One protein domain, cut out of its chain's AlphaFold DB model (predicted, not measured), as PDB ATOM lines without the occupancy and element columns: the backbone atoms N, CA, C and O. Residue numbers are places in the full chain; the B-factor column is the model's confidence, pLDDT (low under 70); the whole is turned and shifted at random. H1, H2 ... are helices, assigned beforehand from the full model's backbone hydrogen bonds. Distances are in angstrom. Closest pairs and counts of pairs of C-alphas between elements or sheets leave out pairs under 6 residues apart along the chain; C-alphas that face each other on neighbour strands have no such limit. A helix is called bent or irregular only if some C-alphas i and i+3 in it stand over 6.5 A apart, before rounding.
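Overview. This is residues 16 to 78 of the 230 residues of an uncharacterized protein of Bradyrhizobium diazoefficiens (UniProt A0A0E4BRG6). One long, kinked helix, H2, makes a bar along the longest axis, with H1 and the chain of residues 16 to 30 on one side of it and the small helix H3 sticking out free beyond its last residues. The printed part has 63 residues with three named helices, in the order H1, H2, H3, and no named strand; the class is all helix. It is only just loose, close to compact, with a radius of gyration of the C-alphas of 13.0 A and spans of 38 by 27 by 20 A.

Arrangement. H2, residues 49 to 65, has a kink of 37 degrees near residue 56 and is irregular, with C-alphas 55 and 58 7.0 A apart. H1, residues 31 to 38, is apart from H2 and joined to it by a short link of 10 residues. H3, residues 69 to 77, follows H2 after a tight link of 3 residues and is apart from both H1 and H2. Every O i to N i+4 pair is within hydrogen-bond range in H1 and H3; in H2, 9 of 13 are.

Along the chain. H2 is 24.8 A long, from C-alpha 49 at (121.738, 142.939, 179.161). H1 measures 10.9 A and H3 11.2 A, ending at C-alpha 77 (123.081, 110.975, 169.693).

Size, cuts and confidence. The two farthest C-alphas, of Lys 48 and Gly 78, are 39.0 A apart. Residues 65 to 78 stand free. The printed part has no cut, and no printed residue is under 70 in pLDDT.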
ATOM      1  N   ASN A  16     120.886 124.726 174.169       88.62
ATOM      2  CA  ASN A  16     122.087 125.563 174.108       88.62
ATOM      3  C   ASN A  16     121.968 126.872 174.912       88.62
ATOM      4  O   ASN A  16     122.990 127.443 175.292       88.62
ATOM      5  N   LEU A  17     120.751 127.342 175.215       88.31
ATOM      6  CA  LEU A  17     120.532 128.526 176.054       88.31
ATOM      7  C   LEU A  17     120.978 128.323 177.508       88.31
ATOM      8  O   LEU A  17     121.271 129.308 178.186       88.31
ATOM      9  N   LEU A  18     121.078 127.074 177.976       87.56
ATOM     10  CA  LEU A  18     121.588 126.764 179.315       87.56
ATOM     11  C   LEU A  18     123.107 126.964 179.432       87.56
ATOM     12  O   LEU A  18     123.628 127.126 180.536       87.56
ATOM     13  N   CYS A  19     123.833 126.986 178.309       86.81
ATOM     14  CA  CYS A  19     125.271 127.227 178.302       86.81
ATOM     15  C   CYS A  19     125.552 128.732 178.428       86.81
ATOM     16  O   CYS A  19     125.552 129.478 177.445       86.81
ATOM     17  N   VAL A  20     125.773 129.191 179.661       85.19
ATOM     18  CA  VAL A  20     125.967 130.612 179.980       85.19
ATOM     19  C   VAL A  20     127.405 130.943 180.366       85.19
ATOM     20  O   VAL A  20     128.121 130.147 180.968       85.19
ATOM     21  N   ASN A  21     127.826 132.173 180.075       85.69
ATOM     22  CA  ASN A  21     129.098 132.708 180.545       85.69
ATOM     23  C   ASN A  21     129.088 132.870 182.078       85.69
ATOM     24  O   ASN A  21     128.160 133.448 182.643       85.69
ATOM     25  N   GLY A  22     130.144 132.408 182.754       75.31
ATOM     26  CA  GLY A  22     130.229 132.409 184.219       75.31
ATOM     27  C   GLY A  22     130.154 133.797 184.869       75.31
ATOM     28  O   GLY A  22     129.635 133.905 185.983       75.31
ATOM     29  N   THR A  23     130.600 134.842 184.166       77.75
ATOM     30  CA  THR A  23     130.629 136.236 184.632       77.75
ATOM     31  C   THR A  23     129.340 136.970 184.284       77.75
ATOM     32  O   THR A  23     128.670 137.510 185.158       77.75
ATOM     33  N   THR A  24     128.952 136.988 183.006       78.38
ATOM     34  CA  THR A  24     127.778 137.750 182.554       78.38
ATOM     35  C   THR A  24     126.472 137.007 182.797       78.38
ATOM     36  O   THR A  24     125.416 137.624 182.723       78.38
ATOM     37  N   LYS A  25     126.513 135.696 183.077       79.56
ATOM     38  CA  LYS A  25     125.368 134.768 183.174       79.56
ATOM     39  C   LYS A  25     124.378 134.899 182.008       79.56
ATOM     40  O   LYS A  25     123.179 134.723 182.204       79.56
ATOM     41  N   LEU A  26     124.859 135.285 180.829       84.31
ATOM     42  CA  LEU A  26     124.106 135.289 179.575       84.31
ATOM     43  C   LEU A  26     124.575 134.107 178.715       84.31
ATOM     44  O   LEU A  26     125.727 133.692 178.885       84.31
ATOM     45  N   PRO A  27     123.738 133.587 177.799       85.12
ATOM     46  CA  PRO A  27     124.151 132.532 176.883       85.12
ATOM     47  C   PRO A  27     125.443 132.869 176.141       85.12
ATOM     48  O   PRO A  27     125.686 134.031 175.790       85.12
ATOM     49  N   GLY A  28     126.261 131.843 175.920       80.44
ATOM     50  CA  GLY A  28     127.526 131.950 175.205       80.44
ATOM     51  C   GLY A  28     127.375 132.468 173.771       80.44
ATOM     52  O   GLY A  28     126.283 132.535 173.195       80.44
ATOM     53  N   THR A  29     128.506 132.848 173.177       78.19
ATOM     54  CA  THR A  29     128.573 133.270 171.773       78.19
ATOM     55  C   THR A  29     127.987 132.180 170.864       78.19
ATOM     56  O   THR A  29     128.308 131.008 171.024       78.19
ATOM     57  N   GLY A  30     127.111 132.566 169.930       77.31
ATOM     58  CA  GLY A  30     126.401 131.649 169.018       77.31
ATOM     59  C   GLY A  30     124.975 131.263 169.439       77.31
ATOM     60  O   GLY A  30     124.152 130.971 168.582       77.31
ATOM     61  N   ALA A  31     124.601 131.385 170.720       81.25
ATOM     62  CA  ALA A  31     123.237 131.069 171.186       81.25
ATOM     63  C   ALA A  31     122.132 131.908 170.505       81.25
ATOM     64  O   ALA A  31     120.986 131.484 170.373       81.25
ATOM     65  N   HIS A  32     122.486 133.108 170.047       82.31
ATOM     66  CA  HIS A  32     121.575 134.005 169.344       82.31
ATOM     67  C   HIS A  32     121.166 133.503 167.952       82.31
ATOM     68  O   HIS A  32     120.100 133.888 167.482       82.31
ATOM     69  N   ASP A  33     121.988 132.679 167.298       85.88
ATOM     70  CA  ASP A  33     121.671 132.129 165.978       85.88
ATOM     71  C   ASP A  33     120.560 131.078 166.093       85.88
ATOM     72  O   ASP A  33     119.613 131.094 165.310       85.88
ATOM     73  N   PHE A  34     120.603 130.263 167.151       86.12
ATOM     74  CA  PHE A  34     119.521 129.344 167.516       86.12
ATOM     75  C   PHE A  34     118.231 130.079 167.853       86.12
ATOM     76  O   PHE A  34     117.172 129.728 167.346       86.12
ATOM     77  N   LEU A  35     118.321 131.136 168.666       87.94
ATOM     78  CA  LEU A  35     117.145 131.921 169.032       87.94
ATOM     79  C   LEU A  35     116.514 132.599 167.815       87.94
ATOM     80  O   LEU A  35     115.297 132.616 167.706       87.94
ATOM     81  N   LYS A  36     117.323 133.118 166.886       87.12
ATOM     82  CA  LYS A  36     116.827 133.727 165.648       87.12
ATOM     83  C   LYS A  36     116.153 132.702 164.730       87.12
ATOM     84  O   LYS A  36     115.176 133.048 164.077       87.12
ATOM     85  N   ALA A  37     116.684 131.483 164.653       84.81
ATOM     86  CA  ALA A  37     116.092 130.412 163.854       84.81
ATOM     87  C   ALA A  37     114.765 129.913 164.453       84.81
ATOM     88  O   ALA A  37     113.816 129.682 163.715       84.81
ATOM     89  N   TYR A  38     114.699 129.794 165.780       85.12
ATOM     90  CA  TYR A  38     113.532 129.291 166.512       85.12
ATOM     91  C   TYR A  38     112.435 130.349 166.693       85.12
ATOM     92  O   TYR A  38     111.251 130.042 166.653       85.12
ATOM     93  N   ASN A  39     112.818 131.613 166.894       85.81
ATOM     94  CA  ASN A  39     111.897 132.734 167.047       85.81
ATOM     95  C   ASN A  39     112.479 134.014 166.400       85.81
ATOM     96  O   ASN A  39     113.191 134.789 167.057       85.81
ATOM     97  N   PRO A  40     112.197 134.252 165.105       84.31
ATOM     98  CA  PRO A  40     112.809 135.339 164.339       84.31
ATOM     99  C   PRO A  40     112.379 136.741 164.795       84.31
ATOM    100  O   PRO A  40     113.099 137.709 164.529       84.31
ATOM    101  N   ASP A  41     111.264 136.860 165.520       84.50
ATOM    102  CA  ASP A  41     110.742 138.140 166.011       84.50
ATOM    103  C   ASP A  41     111.605 138.730 167.139       84.50
ATOM    104  O   ASP A  41     111.572 139.935 167.423       84.50
ATOM    105  N   ILE A  42     112.450 137.908 167.770       82.44
ATOM    106  CA  ILE A  42     113.317 138.342 168.862       82.44
ATOM    107  C   ILE A  42     114.653 138.855 168.326       82.44
ATOM    108  O   ILE A  42     115.599 138.116 168.049       82.44
ATOM    109  N   ASN A  43     114.804 140.180 168.313       83.25
ATOM    110  CA  ASN A  43     116.079 140.812 167.983       83.25
ATOM    111  C   ASN A  43     117.042 140.870 169.187       83.25
ATOM    112  O   ASN A  43     117.344 141.934 169.737       83.25
ATOM    113  N   TYR A  44     117.549 139.704 169.594       83.81
ATOM    114  CA  TYR A  44     118.370 139.527 170.798       83.81
ATOM    115  C   TYR A  44     119.630 140.407 170.845       83.81
ATOM    116  O   TYR A  44     119.997 140.921 171.907       83.81
ATOM    117  N   LYS A  45     120.286 140.632 169.696       82.00
ATOM    118  CA  LYS A  45     121.501 141.464 169.603       82.00
ATOM    119  C   LYS A  45     121.251 142.914 170.022       82.00
ATOM    120  O   LYS A  45     122.141 143.527 170.603       82.00
ATOM    121  N   ARG A  46     120.047 143.443 169.776       83.25
ATOM    122  CA  ARG A  46     119.674 144.835 170.085       83.25
ATOM    123  C   ARG A  46     119.187 145.036 171.522       83.25
ATOM    124  O   ARG A  46     118.968 146.172 171.937       83.25
ATOM    125  N   LEU A  47     119.018 143.964 172.299       84.31
ATOM    126  CA  LEU A  47     118.554 144.053 173.681       84.31
ATOM    127  C   LEU A  47     119.682 144.455 174.642       84.31
ATOM    128  O   LEU A  47     120.808 143.960 174.570       84.31
ATOM    129  N   LYS A  48     119.350 145.302 175.622       83.88
ATOM    130  CA  LYS A  48     120.219 145.572 176.781       83.88
ATOM    131  C   LYS A  48     120.327 144.323 177.664       83.88
ATOM    132  O   LYS A  48     119.359 143.574 177.788       83.88
ATOM    133  N   ASN A  49     121.459 144.138 178.349       77.00
ATOM    134  CA  ASN A  49     121.738 142.939 179.161       77.00
ATOM    135  C   ASN A  49     120.648 142.614 180.199       77.00
ATOM    136  O   ASN A  49     120.303 141.448 180.360       77.00
ATOM    137  N   ALA A  50     120.055 143.628 180.839       72.25
ATOM    138  CA  ALA A  50     118.953 143.430 181.783       72.25
ATOM    139  C   ALA A  50     117.707 142.794 181.128       72.25
ATOM    140  O   ALA A  50     117.100 141.898 181.703       72.25
ATOM    141  N   ARG A  51     117.368 143.200 179.893       78.81
ATOM    142  CA  ARG A  51     116.221 142.662 179.139       78.81
ATOM    143  C   ARG A  51     116.513 141.324 178.465       78.81
ATOM    144  O   ARG A  51     115.589 140.559 178.220       78.81
ATOM    145  N   LYS A  52     117.781 141.013 178.176       83.00
ATOM    146  CA  LYS A  52     118.162 139.715 177.596       83.00
ATOM    147  C   LYS A  52     117.728 138.554 178.489       83.00
ATOM    148  O   LYS A  52     117.173 137.590 177.987       83.00
ATOM    149  N   ARG A  53     117.912 138.671 179.808       78.88
ATOM    150  CA  ARG A  53     117.504 137.625 180.760       78.88
ATOM    151  C   ARG A  53     116.000 137.387 180.768       78.88
ATOM    152  O   ARG A  53     115.578 136.242 180.703       78.88
ATOM    153  N   SER A  54     115.211 138.458 180.851       78.75
ATOM    154  CA  SER A  54     113.752 138.345 180.915       78.75
ATOM    155  C   SER A  54     113.175 137.769 179.624       78.75
ATOM    156  O   SER A  54     112.272 136.950 179.682       78.75
ATOM    157  N   VAL A  55     113.728 138.154 178.468       84.25
ATOM    158  CA  VAL A  55     113.298 137.637 177.159       84.25
ATOM    159  C   VAL A  55     113.660 136.164 176.977       84.25
ATOM    160  O   VAL A  55     112.903 135.433 176.357       84.25
ATOM    161  N   LEU A  56     114.790 135.714 177.525       85.38
ATOM    162  CA  LEU A  56     115.207 134.313 177.432       85.38
ATOM    163  C   LEU A  56     114.468 133.387 178.400       85.38
ATOM    164  O   LEU A  56     114.510 132.176 178.214       85.38
ATOM    165  N   ARG A  57     113.836 133.937 179.443       83.69
ATOM    166  CA  ARG A  57     113.267 133.137 180.527       83.69
ATOM    167  C   ARG A  57     112.238 132.100 180.042       83.69
ATOM    168  O   ARG A  57     112.437 130.943 180.393       83.69
ATOM    169  N   PRO A  58     111.255 132.448 179.187       83.25
ATOM    170  CA  PRO A  58     110.285 131.472 178.683       83.25
ATOM    171  C   PRO A  58     110.945 130.303 177.938       83.25
ATOM    172  O   PRO A  58     110.646 129.152 178.215       83.25
ATOM    173  N   PHE A  59     111.935 130.585 177.085       88.19
ATOM    174  CA  PHE A  59     112.663 129.555 176.330       88.19
ATOM    175  C   PHE A  59     113.514 128.644 177.219       88.19
ATOM    176  O   PHE A  59     113.736 127.479 176.905       88.19
ATOM    177  N   VAL A  60     114.038 129.180 178.322       86.62
ATOM    178  CA  VAL A  60     114.762 128.386 179.320       86.62
ATOM    179  C   VAL A  60     113.792 127.502 180.103       86.62
ATOM    180  O   VAL A  60     114.110 126.344 180.357       86.62
ATOM    181  N   ASP A  61     112.616 128.020 180.453       81.69
ATOM    182  CA  ASP A  61     111.578 127.245 181.135       81.69
ATOM    183  C   ASP A  61     111.075 126.094 180.234       81.69
ATOM    184  O   ASP A  61     111.018 124.954 180.697       81.69
ATOM    185  N   GLU A  62     110.889 126.323 178.925       90.12
ATOM    186  CA  GLU A  62     110.583 125.266 177.937       90.12
ATOM    187  C   GLU A  62     111.597 124.108 177.972       90.12
ATOM    188  O   GLU A  62     111.221 122.937 177.908       90.12
ATOM    189  N   VAL A  63     112.893 124.411 178.110       90.12
ATOM    190  CA  VAL A  63     113.949 123.388 178.197       90.12
ATOM    191  C   VAL A  63     113.789 122.529 179.454       90.12
ATOM    192  O   VAL A  63     113.953 121.308 179.380       90.12
ATOM    193  N   TYR A  64     113.465 123.137 180.597       84.00
ATOM    194  CA  TYR A  64     113.266 122.411 181.856       84.00
ATOM    195  C   TYR A  64     111.972 121.590 181.867       84.00
ATOM    196  O   TYR A  64     111.936 120.506 182.448       84.00
ATOM    197  N   GLU A  65     110.920 122.078 181.214       85.88
ATOM    198  CA  GLU A  65     109.612 121.419 181.165       85.88
ATOM    199  C   GLU A  65     109.545 120.283 180.134       85.88
ATOM    200  O   GLU A  65     108.690 119.394 180.222       85.88
ATOM    201  N   PHE A  66     110.461 120.266 179.163       88.81
ATOM    202  CA  PHE A  66     110.457 119.286 178.086       88.81
ATOM    203  C   PHE A  66     110.792 117.870 178.562       88.81
ATOM    204  O   PHE A  66     111.940 117.473 178.748       88.81
ATOM    205  N   LYS A  67     109.761 117.032 178.671       87.62
ATOM    206  CA  LYS A  67     109.887 115.624 179.093       87.62
ATOM    207  C   LYS A  67     110.494 114.709 178.018       87.62
ATOM    208  O   LYS A  67     110.757 113.536 178.277       87.62
ATOM    209  N   GLY A  68     110.696 115.218 176.800       90.50
ATOM    210  CA  GLY A  68     111.144 114.450 175.636       90.50
ATOM    211  C   GLY A  68     112.646 114.155 175.578       90.50
ATOM    212  O   GLY A  68     113.061 113.382 174.710       90.50
ATOM    213  N   TRP A  69     113.460 114.707 176.491       91.75
ATOM    214  CA  TRP A  69     114.927 114.583 176.458       91.75
ATOM    215  C   TRP A  69     115.453 113.149 176.298       91.75
ATOM    216  O   TRP A  69     116.318 112.952 175.445       91.75
ATOM    217  N   PRO A  70     114.936 112.118 177.002       91.31
ATOM    218  CA  PRO A  70     115.449 110.754 176.839       91.31
ATOM    219  C   PRO A  70     115.238 110.188 175.430       91.31
ATOM    220  O   PRO A  70     116.122 109.525 174.885       91.31
ATOM    221  N   LYS A  71     114.081 110.465 174.814       92.38
ATOM    222  CA  LYS A  71     113.777 110.014 173.446       92.38
ATOM    223  C   LYS A  71     114.655 110.742 172.432       92.38
ATOM    224  O   LYS A  71     115.178 110.113 171.514       92.38
ATOM    225  N   LEU A  72     114.823 112.049 172.613       93.38
ATOM    226  CA  LEU A  72     115.602 112.896 171.719       93.38
ATOM    227  C   LEU A  72     117.100 112.576 171.795       93.38
ATOM    228  O   LEU A  72     117.731 112.404 170.759       93.38
ATOM    229  N   ALA A  73     117.651 112.371 172.996       92.06
ATOM    230  CA  ALA A  73     119.042 111.959 173.188       92.06
ATOM    231  C   ALA A  73     119.358 110.630 172.484       92.06
ATOM    232  O   ALA A  73     120.395 110.499 171.830       92.06
ATOM    233  N   LYS A  74     118.426 109.671 172.542       93.81
ATOM    234  CA  LYS A  74     118.558 108.393 171.837       93.81
ATOM    235  C   LYS A  74     118.480 108.560 170.320       93.81
ATOM    236  O   LYS A  74     119.279 107.954 169.617       93.81
ATOM    237  N   ARG A  75     117.543 109.371 169.816       93.12
ATOM    238  CA  ARG A  75     117.363 109.622 168.372       93.12
ATOM    239  C   ARG A  75     118.540 110.375 167.751       93.12
ATOM    240  O   ARG A  75     118.987 109.994 166.679       93.12
ATOM    241  N   VAL A  76     119.012 111.433 168.408       92.75
ATOM    242  CA  VAL A  76     120.015 112.359 167.853       92.75
ATOM    243  C   VAL A  76     121.437 111.856 168.089       92.75
ATOM    244  O   VAL A  76     122.277 111.946 167.200       92.75
ATOM    245  N   PHE A  77     121.716 111.311 169.276       91.94
ATOM    246  CA  PHE A  77     123.081 110.975 169.693       91.94
ATOM    247  C   PHE A  77     123.298 109.478 169.940       91.94
ATOM    248  O   PHE A  77     124.413 109.073 170.253       91.94
ATOM    249  N   GLY A  78     122.255 108.645 169.848       93.19
ATOM    250  CA  GLY A  78     122.346 107.222 170.199       93.19
ATOM    251  C   GLY A  78     122.527 106.968 171.701       93.19
ATOM    252  O   GLY A  78     122.852 105.852 172.100       93.19
TER     253      GLY A  78